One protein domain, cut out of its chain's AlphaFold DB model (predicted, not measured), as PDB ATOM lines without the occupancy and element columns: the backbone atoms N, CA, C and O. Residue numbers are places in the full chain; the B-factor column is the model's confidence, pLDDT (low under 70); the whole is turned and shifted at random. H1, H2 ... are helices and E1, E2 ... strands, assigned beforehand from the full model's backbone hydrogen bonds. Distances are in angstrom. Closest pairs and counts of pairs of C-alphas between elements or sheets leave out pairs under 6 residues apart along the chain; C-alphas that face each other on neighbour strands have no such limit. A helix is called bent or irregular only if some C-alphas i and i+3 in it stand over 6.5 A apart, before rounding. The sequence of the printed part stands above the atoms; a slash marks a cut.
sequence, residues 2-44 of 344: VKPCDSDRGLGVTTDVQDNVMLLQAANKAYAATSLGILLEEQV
ATOM      1  N   VAL A   2     -32.737  -2.713  13.630       94.81
ATOM      2  CA  VAL A   2     -33.424  -3.458  12.562       94.81
ATOM      3  C   VAL A   2     -32.531  -3.453  11.330       94.81
ATOM      4  O   VAL A   2     -32.058  -2.384  10.937       94.81
ATOM      5  N   LYS A   3     -32.284  -4.621  10.737       93.81
ATOM      6  CA  LYS A   3     -31.480  -4.745   9.515       93.81
ATOM      7  C   LYS A   3     -32.043  -5.800   8.561       93.81
ATOM      8  O   LYS A   3     -32.747  -6.696   9.023       93.81
ATOM      9  N   PRO A   4     -31.749  -5.723   7.257       93.69
ATOM     10  CA  PRO A   4     -32.068  -6.800   6.330       93.69
ATOM     11  C   PRO A   4     -31.099  -7.986   6.511       93.69
ATOM     12  O   PRO A   4     -29.968  -7.798   6.958       93.69
ATOM     13  N   CYS A   5     -31.543  -9.211   6.211       91.12
ATOM     14  CA  CYS A   5     -30.752 -10.436   6.423       91.12
ATOM     15  C   CYS A   5     -29.612 -10.636   5.409       91.12
ATOM     16  O   CYS A   5     -28.675 -11.377   5.688       91.12
ATOM     17  N   ASP A   6     -29.720 -10.027   4.231       88.62
ATOM     18  CA  ASP A   6     -28.914 -10.294   3.031       88.62
ATOM     19  C   ASP A   6     -28.451  -8.997   2.352       88.62
ATOM     20  O   ASP A   6     -28.397  -8.903   1.128       88.62
ATOM     21  N   SER A   7     -28.149  -7.982   3.160       84.44
ATOM     22  CA  SER A   7     -27.748  -6.657   2.693       84.44
ATOM     23  C   SER A   7     -26.338  -6.309   3.155       84.44
ATOM     24  O   SER A   7     -25.963  -6.581   4.295       84.44
ATOM     25  N   ASP A   8     -25.592  -5.640   2.280       78.62
ATOM     26  CA  ASP A   8     -24.228  -5.190   2.536       78.62
ATOM     27  C   ASP A   8     -24.167  -3.683   2.813       78.62
ATOM     28  O   ASP A   8     -25.068  -2.907   2.486       78.62
ATOM     29  N   ARG A   9     -23.031  -3.247   3.369       78.94
ATOM     30  CA  ARG A   9     -22.664  -1.824   3.510       78.94
ATOM     31  C   ARG A   9     -23.691  -0.995   4.279       78.94
ATOM     32  O   ARG A   9     -23.817   0.185   4.019       78.94
ATOM     33  N   GLY A  10     -24.429  -1.586   5.215       82.94
ATOM     34  CA  GLY A  10     -25.401  -0.851   6.027       82.94
ATOM     35  C   GLY A  10     -26.703  -0.476   5.310       82.94
ATOM     36  O   GLY A  10     -27.541   0.189   5.924       82.94
ATOM     37  N   LEU A  11     -26.914  -0.917   4.064       86.88
ATOM     38  CA  LEU A  11     -28.133  -0.616   3.313       86.88
ATOM     39  C   LEU A  11     -29.362  -1.170   4.042       86.88
ATOM     40  O   LEU A  11     -29.424  -2.351   4.386       86.88
ATOM     41  N   GLY A  12     -30.344  -0.301   4.289       89.25
ATOM     42  CA  GLY A  12     -31.587  -0.683   4.967       89.25
ATOM     43  C   GLY A  12     -31.453  -0.868   6.483       89.25
ATOM     44  O   GLY A  12     -32.437  -1.205   7.141       89.25
ATOM     45  N   VAL A  13     -30.275  -0.618   7.063       91.25
ATOM     46  CA  VAL A  13     -30.064  -0.703   8.513       91.25
ATOM     47  C   VAL A  13     -30.639   0.534   9.203       91.25
ATOM     48  O   VAL A  13     -30.531   1.660   8.707       91.25
ATOM     49  N   THR A  14     -31.274   0.320  10.357       90.88
ATOM     50  CA  THR A  14     -31.720   1.383  11.265       90.88
ATOM     51  C   THR A  14     -31.323   1.059  12.705       90.88
ATOM     52  O   THR A  14     -31.737   0.045  13.284       90.88
ATOM     53  N   THR A  15     -30.523   1.943  13.295       89.31
ATOM     54  CA  THR A  15     -30.143   1.931  14.713       89.31
ATOM     55  C   THR A  15     -31.009   2.904  15.515       89.31
ATOM     56  O   THR A  15     -31.836   3.621  14.965       89.31
ATOM     57  N   ASP A  16     -30.827   2.912  16.830       87.12
ATOM     58  CA  ASP A  16     -31.501   3.771  17.805       87.12
ATOM     59  C   ASP A  16     -33.035   3.693  17.765       87.12
ATOM     60  O   ASP A  16     -33.715   4.666  18.068       87.12
ATOM     61  N   VAL A  17     -33.600   2.531  17.432       90.56
ATOM     62  CA  VAL A  17     -35.055   2.315  17.445       90.56
ATOM     63  C   VAL A  17     -35.560   2.281  18.891       90.56
ATOM     64  O   VAL A  17     -35.293   1.315  19.606       90.56
ATOM     65  N   GLN A  18     -36.277   3.329  19.311       88.81
ATOM     66  CA  GLN A  18     -36.725   3.517  20.703       88.81
ATOM     67  C   GLN A  18     -38.198   3.167  20.949       88.81
ATOM     68  O   GLN A  18     -38.597   2.956  22.092       88.81
ATOM     69  N   ASP A  19     -39.021   3.131  19.902       92.06
ATOM     70  CA  ASP A  19     -40.463   2.938  20.032       92.06
ATOM     71  C   ASP A  19     -41.062   2.143  18.862       92.06
ATOM     72  O   ASP A  19     -40.406   1.850  17.859       92.06
ATOM     73  N   ASN A  20     -42.339   1.779  19.003       95.00
ATOM     74  CA  ASN A  20     -43.058   0.973  18.016       95.00
ATOM     75  C   ASN A  20     -43.260   1.693  16.673       95.00
ATOM     76  O   ASN A  20     -43.362   1.032  15.641       95.00
ATOM     77  N   VAL A  21     -43.333   3.026  16.663       95.06
ATOM     78  CA  VAL A  21     -43.504   3.797  15.424       95.06
ATOM     79  C   VAL A  21     -42.205   3.755  14.625       95.06
ATOM     80  O   VAL A  21     -42.224   3.397  13.445       95.06
ATOM     81  N   MET A  22     -41.075   4.024  15.284       92.69
ATOM     82  CA  MET A  22     -39.742   3.882  14.701       92.69
ATOM     83  C   MET A  22     -39.485   2.447  14.249       92.69
ATOM     84  O   MET A  22     -38.927   2.239  13.176       92.69
ATOM     85  N   LEU A  23     -39.926   1.452  15.025       95.56
ATOM     86  CA  LEU A  23     -39.779   0.040  14.676       95.56
ATOM     87  C   LEU A  23     -40.472  -0.296  13.352       95.56
ATOM     88  O   LEU A  23     -39.868  -0.946  12.503       95.56
ATOM     89  N   LEU A  24     -41.708   0.167  13.146       96.38
ATOM     90  CA  LEU A  24     -42.437  -0.062  11.895       96.38
ATOM     91  C   LEU A  24     -41.774   0.647  10.706       96.38
ATOM     92  O   LEU A  24     -41.670   0.071   9.624       96.38
ATOM     93  N   GLN A  25     -41.293   1.876  10.900       94.38
ATOM     94  CA  GLN A  25     -40.560   2.613   9.866       94.38
ATOM     95  C   GLN A  25     -39.252   1.906   9.489       94.38
ATOM     96  O   GLN A  25     -38.976   1.700   8.307       94.38
ATOM     97  N   ALA A  26     -38.486   1.482  10.495       94.31
ATOM     98  CA  ALA A  26     -37.245   0.741  10.336       94.31
ATOM     99  C   ALA A  26     -37.470  -0.611   9.642       94.31
ATOM    100  O   ALA A  26     -36.730  -0.963   8.727       94.31
ATOM    101  N   ALA A  27     -38.522  -1.341  10.029       96.19
ATOM    102  CA  ALA A  27     -38.903  -2.602   9.401       96.19
ATOM    103  C   ALA A  27     -39.265  -2.416   7.924       96.19
ATOM    104  O   ALA A  27     -38.788  -3.179   7.093       96.19
ATOM    105  N   ASN A  28     -40.030  -1.374   7.577       95.88
ATOM    106  CA  ASN A  28     -40.352  -1.065   6.183       95.88
ATOM    107  C   ASN A  28     -39.100  -0.707   5.366       95.88
ATOM    108  O   ASN A  28     -38.948  -1.201   4.248       95.88
ATOM    109  N   LYS A  29     -38.188   0.107   5.926       94.00
ATOM    110  CA  LYS A  29     -36.903   0.437   5.284       94.00
ATOM    111  C   LYS A  29     -36.084  -0.832   5.023       94.00
ATOM    112  O   LYS A  29     -35.603  -1.022   3.911       94.00
ATOM    113  N   ALA A  30     -35.952  -1.699   6.026       95.06
ATOM    114  CA  ALA A  30     -35.189  -2.937   5.911       95.06
ATOM    115  C   ALA A  30     -35.834  -3.922   4.924       95.06
ATOM    116  O   ALA A  30     -35.133  -4.506   4.105       95.06
ATOM    117  N   TYR A  31     -37.162  -4.064   4.956       95.44
ATOM    118  CA  TYR A  31     -37.908  -4.961   4.069       95.44
ATOM    119  C   TYR A  31     -37.763  -4.574   2.592       95.44
ATOM    120  O   TYR A  31     -37.681  -5.440   1.728       95.44
ATOM    121  N   ALA A  32     -37.671  -3.276   2.291       94.75
ATOM    122  CA  ALA A  32     -37.427  -2.794   0.933       94.75
ATOM    123  C   ALA A  32     -36.022  -3.138   0.394       94.75
ATOM    124  O   ALA A  32     -35.790  -3.017  -0.806       94.75
ATOM    125  N   ALA A  33     -35.095  -3.552   1.264       92.25
ATOM    126  CA  ALA A  33     -33.693  -3.812   0.944       92.25
ATOM    127  C   ALA A  33     -33.296  -5.300   1.043       92.25
ATOM    128  O   ALA A  33     -32.109  -5.605   1.061       92.25
ATOM    129  N   THR A  34     -34.258  -6.227   1.131       94.25
ATOM    130  CA  THR A  34     -33.996  -7.668   1.315       94.25
ATOM    131  C   THR A  34     -34.914  -8.547   0.484       94.25
ATOM    132  O   THR A  34     -36.066  -8.199   0.221       94.25
ATOM    133  N   SER A  35     -34.407  -9.725   0.120       91.25
ATOM    134  CA  SER A  35     -35.204 -10.820  -0.436       91.25
ATOM    135  C   SER A  35     -35.452 -11.964   0.559       91.25
ATOM    136  O   SER A  35     -36.350 -12.780   0.347       91.25
ATOM    137  N   LEU A  36     -34.679 -12.018   1.651       92.56
ATOM    138  CA  LEU A  36     -34.671 -13.115   2.624       92.56
ATOM    139  C   LEU A  36     -35.383 -12.788   3.944       92.56
ATOM    140  O   LEU A  36     -35.839 -13.704   4.629       92.56
ATOM    141  N   GLY A  37     -35.511 -11.510   4.302       93.69
ATOM    142  CA  GLY A  37     -36.233 -11.060   5.492       93.69
ATOM    143  C   GLY A  37     -35.472 -10.026   6.318       93.69
ATOM    144  O   GLY A  37     -34.402  -9.550   5.947       93.69
ATOM    145  N   ILE A  38     -36.050  -9.669   7.465       95.75
ATOM    146  CA  ILE A  38     -35.489  -8.678   8.389       95.75
ATOM    147  C   ILE A  38     -35.080  -9.332   9.705       95.75
ATOM    148  O   ILE A  38     -35.726 -10.270  10.175       95.75
ATOM    149  N   LEU A  39     -34.042  -8.788  10.329       94.00
ATOM    150  CA  LEU A  39     -33.545  -9.201  11.629       94.00
ATOM    151  C   LEU A  39     -33.720  -8.076  12.650       94.00
ATOM    152  O   LEU A  39     -33.400  -6.911  12.389       94.00
ATOM    153  N   LEU A  40     -34.226  -8.450  13.825       94.12
ATOM    154  CA  LEU A  40     -34.289  -7.598  15.007       94.12
ATOM    155  C   LEU A  40     -33.191  -8.018  15.975       94.12
ATOM    156  O   LEU A  40     -33.172  -9.157  16.435       94.12
ATOM    157  N   GLU A  41     -32.305  -7.086  16.303       91.12
ATOM    158  CA  GLU A  41     -31.183  -7.334  17.207       91.12
ATOM    159  C   GLU A  41     -31.174  -6.317  18.345       91.12
ATOM    160  O   GLU A  41     -31.545  -5.149  18.168       91.12
ATOM    161  N   GLU A  42     -30.713  -6.748  19.517       91.00
ATOM    162  CA  GLU A  42     -30.383  -5.829  20.599       91.00
ATOM    163  C   GLU A  42     -29.280  -4.874  20.128       91.00
ATOM    164  O   GLU A  42     -28.274  -5.291  19.555       91.00
ATOM    165  N   GLN A  43     -29.472  -3.574  20.353       90.06
ATOM    166  CA  GLN A  43     -28.417  -2.606  20.095       90.06
ATOM    167  C   GLN A  43     -27.505  -2.506  21.312       90.06
ATOM    168  O   GLN A  43     -27.963  -2.222  22.417       90.06
ATOM    169  N   VAL A  44     -26.210  -2.694  21.085       90.44
ATOM    170  CA  VAL A  44     -25.205  -2.742  22.147       90.44
ATOM    171  C   VAL A  44     -24.352  -1.468  22.167       90.44
ATOM    172  O   VAL A  44     -24.110  -0.877  21.113       90.44
TER     173      VAL A  44
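This is residues 2 to 44 of the 344 residues of an uncharacterized protein of Cyanobium sp. NAT70 (UniProt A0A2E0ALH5). A tiny antiparallel ribbon of two short strands, E1 and E2, has one helix, H1, packed over one of its faces, with more of its close pairs to E1 than to E2. A long stretch with no named element, residues 5 to 19, loops out past the end of E1 and runs back beside E1, on the side away from E2, to the beginning of the helix. The printed part has 43 residues with two named strands and one named helix, in the order E1, H1, E2 along the chain; the class is mixed, helices and strands, with 18 residues in named elements, under half of those printed. The whole is compact, with a radius of gyration of the C-alphas of 9.4 A, and the C-alphas span 25 by 20 by 13 A.

Begin with the sheet. Find C-alpha 2 at (-33.424, -3.458, 12.562), where E1, residues 2 to 4, starts; it measures 7.2 A from first to last C-alpha. Its neighbour E2 is residues 38 to 40, 6.8 A long, and ends at C-alpha 40 at (-34.289, -7.598, 15.007). For the helix, go to C-alpha 20 at (-43.058, 0.973, 18.016); from there H1 runs through residues 20 to 31, 16.0 A from first to last C-alpha.

Look first at E1 and E2, which are antiparallel, with 152 degrees between their N-to-C directions. The C-alphas of Lys 3 and Leu 39 face each other at 5.3 A, and those of Pro 4 and Ile 38 at 4.4 A. Across the pair, N 3 and O 39 are 3.0 A apart and N 39 and O 3 are 2.8 A apart, both within hydrogen-bond range. Now turn to H1: its closest C-alphas with E1 are those of Ala 30 and Pro 4, 5.0 A apart, and 8 pairs of C-alphas lie within 8 A. With E2 there are 3 such pairs, the closest being the C-alphas of Tyr 31 and Ile 38, 6.2 A apart. In H1 every O i to N i+4 pair is within hydrogen-bond range, and the helix is not bent.

The two C-alphas farthest apart are those of Ser 35 and Val 44, at 26.0 A, while the first and last printed C-alphas, of Val 2 and Val 44, are 12.6 A apart. The link from E1 to H1 is long, with 15 residues, and the link from H1 to E2 is short, with 6. The printed part, residues 2 to 44, has no cut. In the B-factor column you will find a mean pLDDT of 91.6 for the printed part of this model, and no printed residue is under 70.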